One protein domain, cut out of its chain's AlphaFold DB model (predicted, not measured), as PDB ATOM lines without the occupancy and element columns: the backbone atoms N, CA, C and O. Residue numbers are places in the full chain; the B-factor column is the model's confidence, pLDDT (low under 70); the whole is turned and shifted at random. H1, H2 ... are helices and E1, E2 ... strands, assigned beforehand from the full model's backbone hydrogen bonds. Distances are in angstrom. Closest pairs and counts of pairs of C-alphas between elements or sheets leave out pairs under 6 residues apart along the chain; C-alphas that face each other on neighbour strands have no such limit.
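What this domain is: This is residues 6 to 103 of the 904 residues of an uncharacterized protein of bacterium UBP9_UBA11836 (UniProt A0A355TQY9). A small three-stranded sheet has H6 packed over one face, along its edge strand E2; toward its other edge, E1, lies a group of helices, with H2 and H3 meeting the sheet and H4 packed on H2. H1 packs crosswise on H2 and sits at the far end from H6. The printed part has 98 residues with six named helices and three named strands, in the order H1 H2 E1 H3 H4 H5 H6 E2 E3. The sheet has the order E1, E3, E2 and is mixed; the class is mixed, helices and strands. The whole is compact and rounded, with a radius of gyration of the C-alphas of 12.3 A and spans of 32 by 26 by 20 A.

Where its parts are: H1 is residues 14 to 23, 14.5 A long, and begins at C-alpha 14 at (190.440, 227.253, 174.573). H2 is residues 30 to 40, 15.3 A. E1 is residues 44 to 47, 10.4 A, with C-alpha 44 at (194.364, 213.475, 180.347). H3 is residues 48 to 56, 12.5 A; H4 is residues 58 to 64, 10.1 A; H5 is residues 67 to 70, 5.6 A; H6 is residues 77 to 84, 10.5 A. E2 is residues 89 to 94, 16.4 A, and E3 is residues 97 to 102, 16.9 A, ending at C-alpha 102 at (192.780, 215.011, 194.557).

How they stand to each other: E1 and E3 are parallel at 30 degrees, with N 45 and O 98 2.8 A apart, within hydrogen-bond range. E3 and E2 form an antiparallel hairpin at 155 degrees, with N 92 and O 99 2.9 A apart, within hydrogen-bond range. H3 and H6 on one face of the sheet make two layers, helices over a sheet. H6 has a height over the sheet of 8.5 A and runs along the strands, at 21 degrees to E2 on the local plane; its closest C-alphas to E2 are those of Asn 81 and Ala 91, 5.6 A. The closest C-alphas of H3 and E3 are those of Phe 50 and Thr 102, 5.7 A. H2 only grazes the sheet, with residues 36 to 40. H2 and H4 touch at a steep tilt of 43 degrees, the same way, closest at the C-alphas of Arg 35 and Leu 64, 7.2 A. H3 and H4 touch only at the corner, closest at the C-alphas of Ala 54 and Phe 60, 4.5 A. H5 is close to H6 but not clearly touching, closest at the C-alphas of Trp 69 and Ala 80, 7.4 A. H1 and H2 touch, about perpendicular at 79 degrees, closest at the C-alphas of Ala 14 and Ala 34, 5.6 A; H1 is not on the sheet. Each O i to N i+4 pair is within hydrogen-bond range in H1, H2, H3 and H4, while H6 has 3 of 4 and H5 is too short for such a pair.

The domain as a whole: The two C-alphas farthest apart are those of Ser 23 and Glu 78, 33.1 A. The printed part has no cut and no long link. Its mean pLDDT is 75.6, and 19 residues are under 70, among them residues 8 to 17, 73 to 75 and 94 to 96.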
ATOM      1  N   PHE A   6     186.452 217.550 184.220       77.19
ATOM      2  CA  PHE A   6     186.361 218.515 183.136       77.19
ATOM      3  C   PHE A   6     186.998 217.974 181.852       77.19
ATOM      4  O   PHE A   6     188.203 217.706 181.800       77.19
ATOM      5  N   ASN A   7     186.202 217.868 180.785       76.81
ATOM      6  CA  ASN A   7     186.689 217.464 179.469       76.81
ATOM      7  C   ASN A   7     186.775 218.658 178.499       76.81
ATOM      8  O   ASN A   7     185.765 219.052 177.906       76.81
ATOM      9  N   PRO A   8     187.979 219.209 178.251       67.69
ATOM     10  CA  PRO A   8     188.138 220.367 177.381       67.69
ATOM     11  C   PRO A   8     187.904 220.049 175.895       67.69
ATOM     12  O   PRO A   8     187.701 220.978 175.113       67.69
ATOM     13  N   ASN A   9     187.905 218.771 175.482       69.12
ATOM     14  CA  ASN A   9     187.643 218.380 174.088       69.12
ATOM     15  C   ASN A   9     186.174 218.580 173.681       69.12
ATOM     16  O   ASN A   9     185.858 218.562 172.491       69.12
ATOM     17  N   LEU A  10     185.278 218.792 174.650       58.06
ATOM     18  CA  LEU A  10     183.875 219.114 174.389       58.06
ATOM     19  C   LEU A  10     183.693 220.536 173.823       58.06
ATOM     20  O   LEU A  10     182.648 220.833 173.238       58.06
ATOM     21  N   TYR A  11     184.710 221.398 173.930       63.72
ATOM     22  CA  TYR A  11     184.652 222.807 173.537       63.72
ATOM     23  C   TYR A  11     185.470 223.092 172.267       63.72
ATOM     24  O   TYR A  11     186.488 222.459 171.991       63.72
ATOM     25  N   ASN A  12     185.019 224.064 171.467       50.75
ATOM     26  CA  ASN A  12     185.591 224.359 170.144       50.75
ATOM     27  C   ASN A  12     186.912 225.133 170.205       50.75
ATOM     28  O   ASN A  12     187.751 225.013 169.311       50.75
ATOM     29  N   SER A  13     187.103 225.934 171.250       63.97
ATOM     30  CA  SER A  13     188.301 226.735 171.453       63.97
ATOM     31  C   SER A  13     188.700 226.759 172.927       63.97
ATOM     32  O   SER A  13     187.884 226.528 173.818       63.97
ATOM     33  N   ALA A  14     189.969 227.075 173.199       64.25
ATOM     34  CA  ALA A  14     190.440 227.253 174.573       64.25
ATOM     35  C   ALA A  14     189.728 228.422 175.282       64.25
ATOM     36  O   ALA A  14     189.619 228.412 176.503       64.25
ATOM     37  N   ALA A  15     189.225 229.407 174.529       67.62
ATOM     38  CA  ALA A  15     188.434 230.506 175.075       67.62
ATOM     39  C   ALA A  15     187.052 230.026 175.547       67.62
ATOM     40  O   ALA A  15     186.632 230.404 176.637       67.62
ATOM     41  N   ASP A  16     186.406 229.137 174.789       66.81
ATOM     42  CA  ASP A  16     185.100 228.569 175.152       66.81
ATOM     43  C   ASP A  16     185.214 227.620 176.351       66.81
ATOM     44  O   ASP A  16     184.397 227.679 177.267       66.81
ATOM     45  N   ALA A  17     186.265 226.793 176.392       66.00
ATOM     46  CA  ALA A  17     186.553 225.932 177.541       66.00
ATOM     47  C   ALA A  17     186.806 226.757 178.816       66.00
ATOM     48  O   ALA A  17     186.319 226.423 179.891       66.00
ATOM     49  N   LEU A  18     187.531 227.874 178.691       73.38
ATOM     50  CA  LEU A  18     187.754 228.810 179.792       73.38
ATOM     51  C   LEU A  18     186.479 229.545 180.214       73.38
ATOM     52  O   LEU A  18     186.327 229.862 181.390       73.38
ATOM     53  N   GLN A  19     185.571 229.838 179.283       72.06
ATOM     54  CA  GLN A  19     184.285 230.448 179.608       72.06
ATOM     55  C   GLN A  19     183.373 229.472 180.363       72.06
ATOM     56  O   GLN A  19     182.685 229.902 181.283       72.06
ATOM     57  N   ALA A  20     183.427 228.179 180.038       66.81
ATOM     58  CA  ALA A  20     182.724 227.135 180.782       66.81
ATOM     59  C   ALA A  20     183.290 226.942 182.201       66.81
ATOM     60  O   ALA A  20     182.536 226.911 183.164       66.81
ATOM     61  N   LEU A  21     184.616 226.939 182.367       72.25
ATOM     62  CA  LEU A  21     185.214 226.905 183.711       72.25
ATOM     63  C   LEU A  21     184.840 228.142 184.544       72.25
ATOM     64  O   LEU A  21     184.630 228.040 185.747       72.25
ATOM     65  N   ARG A  22     184.668 229.307 183.903       75.69
ATOM     66  CA  ARG A  22     184.180 230.518 184.582       75.69
ATOM     67  C   ARG A  22     182.727 230.422 185.035       75.69
ATOM     68  O   ARG A  22     182.406 231.051 186.039       75.69
ATOM     69  N   SER A  23     181.856 229.699 184.323       70.69
ATOM     70  CA  SER A  23     180.490 229.463 184.817       70.69
ATOM     71  C   SER A  23     180.470 228.592 186.072       70.69
ATOM     72  O   SER A  23     179.567 228.759 186.885       70.69
ATOM     73  N   ASP A  24     181.509 227.778 186.276       64.12
ATOM     74  CA  ASP A  24     181.713 226.961 187.476       64.12
ATOM     75  C   ASP A  24     182.584 227.675 188.537       64.12
ATOM     76  O   ASP A  24     183.094 227.051 189.454       64.12
ATOM     77  N   ASN A  25     182.757 229.004 188.435       73.38
ATOM     78  CA  ASN A  25     183.598 229.853 189.301       73.38
ATOM     79  C   ASN A  25     185.113 229.560 189.295       73.38
ATOM     80  O   ASN A  25     185.859 230.186 190.050       73.38
ATOM     81  N   ILE A  26     185.612 228.717 188.389       78.19
ATOM     82  CA  ILE A  26     187.039 228.397 188.262       78.19
ATOM     83  C   ILE A  26     187.701 229.371 187.278       78.19
ATOM     84  O   ILE A  26     187.528 229.297 186.055       78.19
ATOM     85  N   ILE A  27     188.487 230.319 187.794       78.94
ATOM     86  CA  ILE A  27     189.085 231.390 186.981       78.94
ATOM     87  C   ILE A  27     190.555 231.091 186.684       78.94
ATOM     88  O   ILE A  27     191.447 231.391 187.471       78.94
ATOM     89  N   PHE A  28     190.825 230.595 185.475       79.62
ATOM     90  CA  PHE A  28     192.192 230.407 184.990       79.62
ATOM     91  C   PHE A  28     192.690 231.519 184.067       79.62
ATOM     92  O   PHE A  28     191.971 232.086 183.237       79.62
ATOM     93  N   ASN A  29     194.003 231.740 184.123       78.50
ATOM     94  CA  ASN A  29     194.725 232.557 183.154       78.50
ATOM     95  C   ASN A  29     194.780 231.830 181.802       78.50
ATOM     96  O   ASN A  29     194.939 230.609 181.752       78.50
ATOM     97  N   HIS A  30     194.783 232.578 180.693       74.94
ATOM     98  CA  HIS A  30     194.776 232.016 179.330       74.94
ATOM     99  C   HIS A  30     195.870 230.953 179.084       74.94
ATOM    100  O   HIS A  30     195.670 230.008 178.327       74.94
ATOM    101  N   ARG A  31     197.036 231.077 179.736       76.88
ATOM    102  CA  ARG A  31     198.132 230.094 179.633       76.88
ATOM    103  C   ARG A  31     197.811 228.751 180.295       76.88
ATOM    104  O   ARG A  31     198.164 227.722 179.732       76.88
ATOM    105  N   LEU A  32     197.161 228.761 181.460       77.81
ATOM    106  CA  LEU A  32     196.749 227.537 182.157       77.81
ATOM    107  C   LEU A  32     195.561 226.888 181.443       77.81
ATOM    108  O   LEU A  32     195.606 225.694 181.178       77.81
ATOM    109  N   GLY A  33     194.583 227.680 180.992       75.19
ATOM    110  CA  GLY A  33     193.475 227.168 180.176       75.19
ATOM    111  C   GLY A  33     193.936 226.486 178.890       75.19
ATOM    112  O   GLY A  33     193.547 225.357 178.607       75.19
ATOM    113  N   ALA A  34     194.849 227.117 178.142       77.62
ATOM    114  CA  ALA A  34     195.429 226.504 176.948       77.62
ATOM    115  C   ALA A  34     196.195 225.208 177.264       77.62
ATOM    116  O   ALA A  34     196.203 224.283 176.452       77.62
ATOM    117  N   ARG A  35     196.825 225.126 178.444       81.94
ATOM    118  CA  ARG A  35     197.535 223.930 178.902       81.94
ATOM    119  C   ARG A  35     196.572 222.794 179.241       81.94
ATOM    120  O   ARG A  35     196.802 221.689 178.765       81.94
ATOM    121  N   ILE A  36     195.483 223.071 179.955       81.06
ATOM    122  CA  ILE A  36     194.418 222.098 180.254       81.06
ATOM    123  C   ILE A  36     193.823 221.557 178.949       81.06
ATOM    124  O   ILE A  36     193.741 220.346 178.762       81.06
ATOM    125  N   CYS A  37     193.517 222.430 177.982       79.06
ATOM    126  CA  CYS A  37     193.043 221.997 176.666       79.06
ATOM    127  C   CYS A  37     194.069 221.139 175.908       79.06
ATOM    128  O   CYS A  37     193.690 220.198 175.216       79.06
ATOM    129  N   ALA A  38     195.365 221.444 176.017       79.69
ATOM    130  CA  ALA A  38     196.415 220.644 175.386       79.69
ATOM    131  C   ALA A  38     196.561 219.253 176.026       79.69
ATOM    132  O   ALA A  38     196.801 218.285 175.308       79.69
ATOM    133  N   LEU A  39     196.394 219.147 177.347       80.38
ATOM    134  CA  LEU A  39     196.432 217.877 178.077       80.38
ATOM    135  C   LEU A  39     195.174 217.036 177.828       80.38
ATOM    136  O   LEU A  39     195.287 215.838 177.581       80.38
ATOM    137  N   GLY A  40     194.000 217.660 177.731       76.38
ATOM    138  CA  GLY A  40     192.779 216.947 177.352       76.38
ATOM    139  C   GLY A  40     192.834 216.360 175.941       76.38
ATOM    140  O   GLY A  40     192.343 215.257 175.721       76.38
ATOM    141  N   ARG A  41     193.530 216.995 174.986       77.81
ATOM    142  CA  ARG A  41     193.778 216.393 173.656       77.81
ATOM    143  C   ARG A  41     194.621 215.118 173.712       77.81
ATOM    144  O   ARG A  41     194.546 214.309 172.793       77.81
ATOM    145  N   LYS A  42     195.406 214.939 174.775       74.56
ATOM    146  CA  LYS A  42     196.135 213.702 175.081       74.56
ATOM    147  C   LYS A  42     195.319 212.720 175.933       74.56
ATOM    148  O   LYS A  42     195.888 211.762 176.433       74.56
ATOM    149  N   GLN A  43     194.016 212.952 176.091       77.25
ATOM    150  CA  GLN A  43     193.122 212.158 176.939       77.25
ATOM    151  C   GLN A  43     193.503 212.175 178.428       77.25
ATOM    152  O   GLN A  43     193.229 211.220 179.143       77.25
ATOM    153  N   ILE A  44     194.116 213.263 178.914       81.19
ATOM    154  CA  ILE A  44     194.364 213.475 180.347       81.19
ATOM    155  C   ILE A  44     193.291 214.432 180.876       81.19
ATOM    156  O   ILE A  44     193.219 215.584 180.437       81.19
ATOM    157  N   LEU A  45     192.447 213.949 181.786       83.81
ATOM    158  CA  LEU A  45     191.268 214.648 182.299       83.81
ATOM    159  C   LEU A  45     191.415 214.906 183.800       83.81
ATOM    160  O   LEU A  45     191.820 214.021 184.546       83.81
ATOM    161  N   PHE A  46     191.073 216.114 184.241       84.12
ATOM    162  CA  PHE A  46     191.240 216.557 185.630       84.12
ATOM    163  C   PHE A  46     189.887 216.738 186.303       84.12
ATOM    164  O   PHE A  46     188.932 217.163 185.641       84.12
ATOM    165  N   SER A  47     189.799 216.409 187.593       84.94
ATOM    166  CA  SER A  47     188.574 216.640 188.344       84.94
ATOM    167  C   SER A  47     188.287 218.130 188.510       84.94
ATOM    168  O   SER A  47     189.204 218.954 188.467       84.94
ATOM    169  N   LEU A  48     187.015 218.498 188.669       80.12
ATOM    170  CA  LEU A  48     186.647 219.891 188.936       80.12
ATOM    171  C   LEU A  48     187.272 220.379 190.248       80.12
ATOM    172  O   LEU A  48     187.822 221.473 190.253       80.12
ATOM    173  N   ALA A  49     187.321 219.541 191.289       78.81
ATOM    174  CA  ALA A  49     187.989 219.886 192.546       78.81
ATOM    175  C   ALA A  49     189.500 220.102 192.355       78.81
ATOM    176  O   ALA A  49     190.060 221.075 192.851       78.81
ATOM    177  N   PHE A  50     190.165 219.260 191.553       82.81
ATOM    178  CA  PHE A  50     191.574 219.472 191.208       82.81
ATOM    179  C   PHE A  50     191.789 220.795 190.455       82.81
ATOM    180  O   PHE A  50     192.796 221.477 190.642       82.81
ATOM    181  N   LEU A  51     190.860 221.167 189.570       83.25
ATOM    182  CA  LEU A  51     190.929 222.424 188.828       83.25
ATOM    183  C   LEU A  51     190.602 223.646 189.699       83.25
ATOM    184  O   LEU A  51     191.209 224.695 189.500       83.25
ATOM    185  N   GLU A  52     189.709 223.520 190.675       82.12
ATOM    186  CA  GLU A  52     189.480 224.535 191.710       82.12
ATOM    187  C   GLU A  52     190.765 224.775 192.512       82.12
ATOM    188  O   GLU A  52     191.271 225.898 192.552       82.12
ATOM    189  N   GLU A  53     191.385 223.710 193.028       79.31
ATOM    190  CA  GLU A  53     192.648 223.812 193.764       79.31
ATOM    191  C   GLU A  53     193.790 224.351 192.895       79.31
ATOM    192  O   GLU A  53     194.617 225.128 193.366       79.31
ATOM    193  N   ALA A  54     193.827 224.028 191.599       80.69
ATOM    194  CA  ALA A  54     194.811 224.585 190.671       80.69
ATOM    195  C   ALA A  54     194.584 226.066 190.330       80.69
ATOM    196  O   ALA A  54     195.513 226.729 189.854       80.69
ATOM    197  N   ALA A  55     193.374 226.593 190.525       80.62
ATOM    198  CA  ALA A  55     193.101 228.018 190.384       80.62
ATOM    199  C   ALA A  55     193.535 228.803 191.635       80.62
ATOM    200  O   ALA A  55     193.940 229.962 191.512       80.62
ATOM    201  N   GLU A  56     193.505 228.167 192.810       80.12
ATOM    202  CA  GLU A  56     193.786 228.800 194.104       80.12
ATOM    203  C   GLU A  56     195.220 228.566 194.624       80.12
ATOM    204  O   GLU A  56     195.800 229.453 195.256       80.12
ATOM    205  N   SER A  57     195.831 227.415 194.321       80.56
ATOM    206  CA  SER A  57     197.154 226.998 194.803       80.56
ATOM    207  C   SER A  57     198.226 227.028 193.710       80.56
ATOM    208  O   SER A  57     198.071 226.484 192.613       80.56
ATOM    209  N   ALA A  58     199.377 227.632 194.032       78.06
ATOM    210  CA  ALA A  58     200.517 227.718 193.120       78.06
ATOM    211  C   ALA A  58     201.136 226.341 192.818       78.06
ATOM    212  O   ALA A  58     201.563 226.106 191.688       78.06
ATOM    213  N   ASP A  59     201.120 225.425 193.787       78.38
ATOM    214  CA  ASP A  59     201.730 224.102 193.648       78.38
ATOM    215  C   ASP A  59     200.958 223.251 192.621       78.38
ATOM    216  O   ASP A  59     201.550 222.693 191.693       78.38
ATOM    217  N   PHE A  60     199.622 223.255 192.690       78.31
ATOM    218  CA  PHE A  60     198.747 222.599 191.709       78.31
ATOM    219  C   PHE A  60     198.841 223.245 190.315       78.31
ATOM    220  O   PHE A  60     198.893 222.548 189.295       78.31
ATOM    221  N   ALA A  61     198.938 224.575 190.245       78.69
ATOM    222  CA  ALA A  61     199.127 225.288 188.983       78.69
ATOM    223  C   ALA A  61     200.473 224.965 188.305       78.69
ATOM    224  O   ALA A  61     200.547 224.898 187.071       78.69
ATOM    225  N   ASP A  62     201.537 224.770 189.084       80.00
ATOM    226  CA  ASP A  62     202.857 224.404 188.570       80.00
ATOM    227  C   ASP A  62     202.922 222.926 188.155       80.00
ATOM    228  O   ASP A  62     203.570 222.611 187.152       80.00
ATOM    229  N   CYS A  63     202.137 222.047 188.788       81.69
ATOM    230  CA  CYS A  63     201.926 220.671 188.323       81.69
ATOM    231  C   CYS A  63     201.369 220.607 186.901       81.69
ATOM    232  O   CYS A  63     201.886 219.876 186.055       81.69
ATOM    233  N   LEU A  64     200.341 221.409 186.600       80.12
ATOM    234  CA  LEU A  64     199.749 221.486 185.256       80.12
ATOM    235  C   LEU A  64     200.766 221.956 184.198       80.12
ATOM    236  O   LEU A  64     200.632 221.672 183.001       80.12
ATOM    237  N   ARG A  65     201.807 222.678 184.624       79.62
ATOM    238  CA  ARG A  65     202.883 223.187 183.766       79.62
ATOM    239  C   ARG A  65     204.074 222.240 183.652       79.62
ATOM    240  O   ARG A  65     204.950 222.531 182.832       79.62
ATOM    241  N   ASP A  66     204.113 221.131 184.396       80.62
ATOM    242  CA  ASP A  66     205.228 220.186 184.311       80.62
ATOM    243  C   ASP A  66     205.360 219.672 182.865       80.62
ATOM    244  O   ASP A  66     204.387 219.339 182.170       80.62
ATOM    245  N   LYS A  67     206.597 219.683 182.368       77.88
ATOM    246  CA  LYS A  67     206.924 219.261 181.006       77.88
ATOM    247  C   LYS A  67     206.804 217.750 180.846       77.88
ATOM    248  O   LYS A  67     206.542 217.313 179.729       77.88
ATOM    249  N   ARG A  68     206.912 216.987 181.939       79.19
ATOM    250  CA  ARG A  68     206.804 215.523 181.951       79.19
ATOM    251  C   ARG A  68     205.448 215.025 181.437       79.19
ATOM    252  O   ARG A  68     205.404 214.012 180.756       79.19
ATOM    253  N   TRP A  69     204.373 215.813 181.573       79.56
ATOM    254  CA  TRP A  69     203.079 215.523 180.931       79.56
ATOM    255  C   TRP A  69     203.132 215.429 179.394       79.56
ATOM    256  O   TRP A  69     202.281 214.802 178.765       79.56
ATOM    257  N   ASN A  70     204.112 216.066 178.745       75.69
ATOM    258  CA  ASN A  70     204.252 215.991 177.288       75.69
ATOM    259  C   ASN A  70     204.908 214.690 176.819       75.69
ATOM    260  O   ASN A  70     204.748 214.350 175.649       75.69
ATOM    261  N   GLU A  71     205.610 213.992 177.705       73.62
ATOM    262  CA  GLU A  71     206.351 212.762 177.410       73.62
ATOM    263  C   GLU A  71     205.576 211.508 177.846       73.62
ATOM    264  O   GLU A  71     205.929 210.413 177.427       73.62
ATOM    265  N   LEU A  72     204.496 211.678 178.620       74.69
ATOM    266  CA  LEU A  72     203.598 210.603 179.041       74.69
ATOM    267  C   LEU A  72     202.617 210.182 177.940       74.69
ATOM    268  O   LEU A  72     202.028 211.029 177.249       74.69
ATOM    269  N   ASP A  73     202.408 208.869 177.857       68.88
ATOM    270  CA  ASP A  73     201.322 208.235 177.115       68.88
ATOM    271  C   ASP A  73     200.049 208.172 177.975       68.88
ATOM    272  O   ASP A  73     200.106 208.090 179.200       68.88
ATOM    273  N   ALA A  74     198.875 208.181 177.334       62.22
ATOM    274  CA  ALA A  74     197.566 208.259 178.003       62.22
ATOM    275  C   ALA A  74     197.220 207.050 178.904       62.22
ATOM    276  O   ALA A  74     196.206 207.071 179.595       62.22
ATOM    277  N   ALA A  75     198.049 206.003 178.893       63.41
ATOM    278  CA  ALA A  75     197.899 204.800 179.711       63.41
ATOM    279  C   ALA A  75     198.988 204.654 180.796       63.41
ATOM    280  O   ALA A  75     198.962 203.678 181.542       63.41
ATOM    281  N   ASP A  76     199.946 205.588 180.889       74.94
ATOM    282  CA  ASP A  76     201.056 205.515 181.849       74.94
ATOM    283  C   ASP A  76     200.668 206.105 183.219       74.94
ATOM    284  O   ASP A  76     200.968 207.252 183.564       74.94
ATOM    285  N   GLU A  77     199.955 205.290 183.998       78.44
ATOM    286  CA  GLU A  77     199.478 205.620 185.344       78.44
ATOM    287  C   GLU A  77     200.622 205.828 186.351       78.44
ATOM    288  O   GLU A  77     200.571 206.752 187.168       78.44
ATOM    289  N   GLU A  78     201.675 205.008 186.296       75.94
ATOM    290  CA  GLU A  78     202.826 205.131 187.199       75.94
ATOM    291  C   GLU A  78     203.598 206.426 186.930       75.94
ATOM    292  O   GLU A  78     203.929 207.159 187.869       75.94
ATOM    293  N   GLY A  79     203.819 206.760 185.657       76.94
ATOM    294  CA  GLY A  79     204.466 208.003 185.252       76.94
ATOM    295  C   GLY A  79     203.680 209.253 185.661       76.94
ATOM    296  O   GLY A  79     204.271 210.215 186.162       76.94
ATOM    297  N   ALA A  80     202.350 209.235 185.535       78.12
ATOM    298  CA  ALA A  80     201.495 210.338 185.971       78.12
ATOM    299  C   ALA A  80     201.457 210.495 187.502       78.12
ATOM    300  O   ALA A  80     201.557 211.612 188.015       78.12
ATOM    301  N   ASN A  81     201.399 209.388 188.248       80.44
ATOM    302  CA  ASN A  81     201.424 209.414 189.711       80.44
ATOM    303  C   ASN A  81     202.760 209.924 190.277       80.44
ATOM    304  O   ASN A  81     202.776 210.541 191.341       80.44
ATOM    305  N   ILE A  82     203.881 209.757 189.563       78.94
ATOM    306  CA  ILE A  82     205.171 210.359 189.946       78.94
ATOM    307  C   ILE A  82     205.128 211.893 189.870       78.94
ATOM    308  O   ILE A  82     205.740 212.551 190.715       78.94
ATOM    309  N   ILE A  83     204.414 212.468 188.896       79.88
ATOM    310  CA  ILE A  83     204.248 213.926 188.773       79.88
ATOM    311  C   ILE A  83     203.345 214.462 189.895       79.88
ATOM    312  O   ILE A  83     203.619 215.523 190.451       79.88
ATOM    313  N   LEU A  84     202.302 213.713 190.257       81.31
ATOM    314  CA  LEU A  84     201.277 214.136 191.219       81.31
ATOM    315  C   LEU A  84     201.655 213.898 192.696       81.31
ATOM    316  O   LEU A  84     201.067 214.503 193.593       81.31
ATOM    317  N   LYS A  85     202.679 213.071 192.964       73.38
ATOM    318  CA  LYS A  85     203.101 212.636 194.311       73.38
ATOM    319  C   LYS A  85     203.406 213.771 195.296       73.38
ATOM    320  O   LYS A  85     203.287 213.574 196.501       73.38
ATOM    321  N   SER A  86     203.843 214.936 194.816       67.06
ATOM    322  CA  SER A  86     204.195 216.075 195.677       67.06
ATOM    323  C   SER A  86     203.007 216.943 196.096       67.06
ATOM    324  O   SER A  86     203.205 217.851 196.894       67.06
ATOM    325  N   ILE A  87     201.812 216.714 195.538       73.31
ATOM    326  CA  ILE A  87     200.701 217.682 195.573       73.31
ATOM    327  C   ILE A  87     199.400 217.038 196.093       73.31
ATOM    328  O   ILE A  87     198.361 217.674 196.143       73.31
ATOM    329  N   GLY A  88     199.451 215.785 196.563       71.81
ATOM    330  CA  GLY A  88     198.275 215.117 197.135       71.81
ATOM    331  C   GLY A  88     197.201 214.826 196.085       71.81
ATOM    332  O   GLY A  88     196.014 214.978 196.345       71.81
ATOM    333  N   ALA A  89     197.616 214.416 194.883       79.81
ATOM    334  CA  ALA A  89     196.727 214.025 193.795       79.81
ATOM    335  C   ALA A  89     197.114 212.649 193.239       79.81
ATOM    336  O   ALA A  89     198.263 212.215 193.354       79.81
ATOM    337  N   LYS A  90     196.152 211.954 192.629       80.19
ATOM    338  CA  LYS A  90     196.332 210.621 192.043       80.19
ATOM    339  C   LYS A  90     195.750 210.549 190.644       80.19
ATOM    340  O   LYS A  90     194.711 211.136 190.351       80.19
ATOM    341  N   ALA A  91     196.428 209.795 189.797       80.94
ATOM    342  CA  ALA A  91     196.002 209.431 188.464       80.94
ATOM    343  C   ALA A  91     195.586 207.959 188.418       80.94
ATOM    344  O   ALA A  91     196.248 207.121 189.028       80.94
ATOM    345  N   GLN A  92     194.548 207.653 187.642       80.12
ATOM    346  CA  GLN A  92     194.183 206.288 187.265       80.12
ATOM    347  C   GLN A  92     193.885 206.226 185.767       80.12
ATOM    348  O   GLN A  92     193.195 207.099 185.228       80.12
ATOM    349  N   ALA A  93     194.396 205.200 185.086       76.31
ATOM    350  CA  ALA A  93     194.097 204.980 183.676       76.31
ATOM    351  C   ALA A  93     192.800 204.165 183.517       76.31
ATOM    352  O   ALA A  93     192.657 203.077 184.078       76.31
ATOM    353  N   HIS A  94     191.849 204.665 182.725       68.56
ATOM    354  CA  HIS A  94     190.606 203.959 182.405       68.56
ATOM    355  C   HIS A  94     190.187 204.235 180.953       68.56
ATOM    356  O   HIS A  94     190.228 205.374 180.498       68.56
ATOM    357  N   GLU A  95     189.827 203.188 180.202       63.19
ATOM    358  CA  GLU A  95     189.376 203.278 178.795       63.19
ATOM    359  C   GLU A  95     190.294 204.093 177.851       63.19
ATOM    360  O   GLU A  95     189.842 204.723 176.899       63.19
ATOM    361  N   GLY A  96     191.612 204.076 178.089       64.44
ATOM    362  CA  GLY A  96     192.585 204.799 177.257       64.44
ATOM    363  C   GLY A  96     192.676 206.306 177.529       64.44
ATOM    364  O   GLY A  96     193.312 207.019 176.752       64.44
ATOM    365  N   ALA A  97     192.068 206.779 178.621       73.12
ATOM    366  CA  ALA A  97     192.227 208.118 179.173       73.12
ATOM    367  C   ALA A  97     192.792 208.056 180.600       73.12
ATOM    368  O   ALA A  97     192.590 207.083 181.332       73.12
ATOM    369  N   LEU A  98     193.492 209.112 181.002       78.69
ATOM    370  CA  LEU A  98     194.126 209.229 182.307       78.69
ATOM    371  C   LEU A  98     193.370 210.261 183.142       78.69
ATOM    372  O   LEU A  98     193.337 211.444 182.805       78.69
ATOM    373  N   TYR A  99     192.742 209.802 184.218       82.12
ATOM    374  CA  TYR A  99     191.890 210.612 185.080       82.12
ATOM    375  C   TYR A  99     192.666 211.046 186.320       82.12
ATOM    376  O   TYR A  99     193.211 210.196 187.017       82.12
ATOM    377  N   VAL A 100     192.719 212.349 186.599       81.25
ATOM    378  CA  VAL A 100     193.478 212.949 187.706       81.25
ATOM    379  C   VAL A 100     192.534 213.561 188.736       81.25
ATOM    380  O   VAL A 100     191.712 214.409 188.387       81.25
ATOM    381  N   ARG A 101     192.683 213.145 189.994       81.44
ATOM    382  CA  ARG A 101     191.864 213.531 191.152       81.44
ATOM    383  C   ARG A 101     192.721 213.999 192.321       81.44
ATOM    384  O   ARG A 101     193.899 213.644 192.389       81.44
ATOM    385  N   THR A 102     192.140 214.743 193.256       80.50
ATOM    386  CA  THR A 102     192.780 215.011 194.557       80.50
ATOM    387  C   THR A 102     192.680 213.763 195.449       80.50
ATOM    388  O   THR A 102     191.825 212.903 195.240       80.50
ATOM    389  N   GLU A 103     193.593 213.577 196.407       72.69
ATOM    390  CA  GLU A 103     193.636 212.366 197.252       72.69
ATOM    391  C   GLU A 103     192.393 212.178 198.133       72.69
ATOM    392  O   GLU A 103     192.094 211.046 198.522       72.69
TER     393      GLU A 103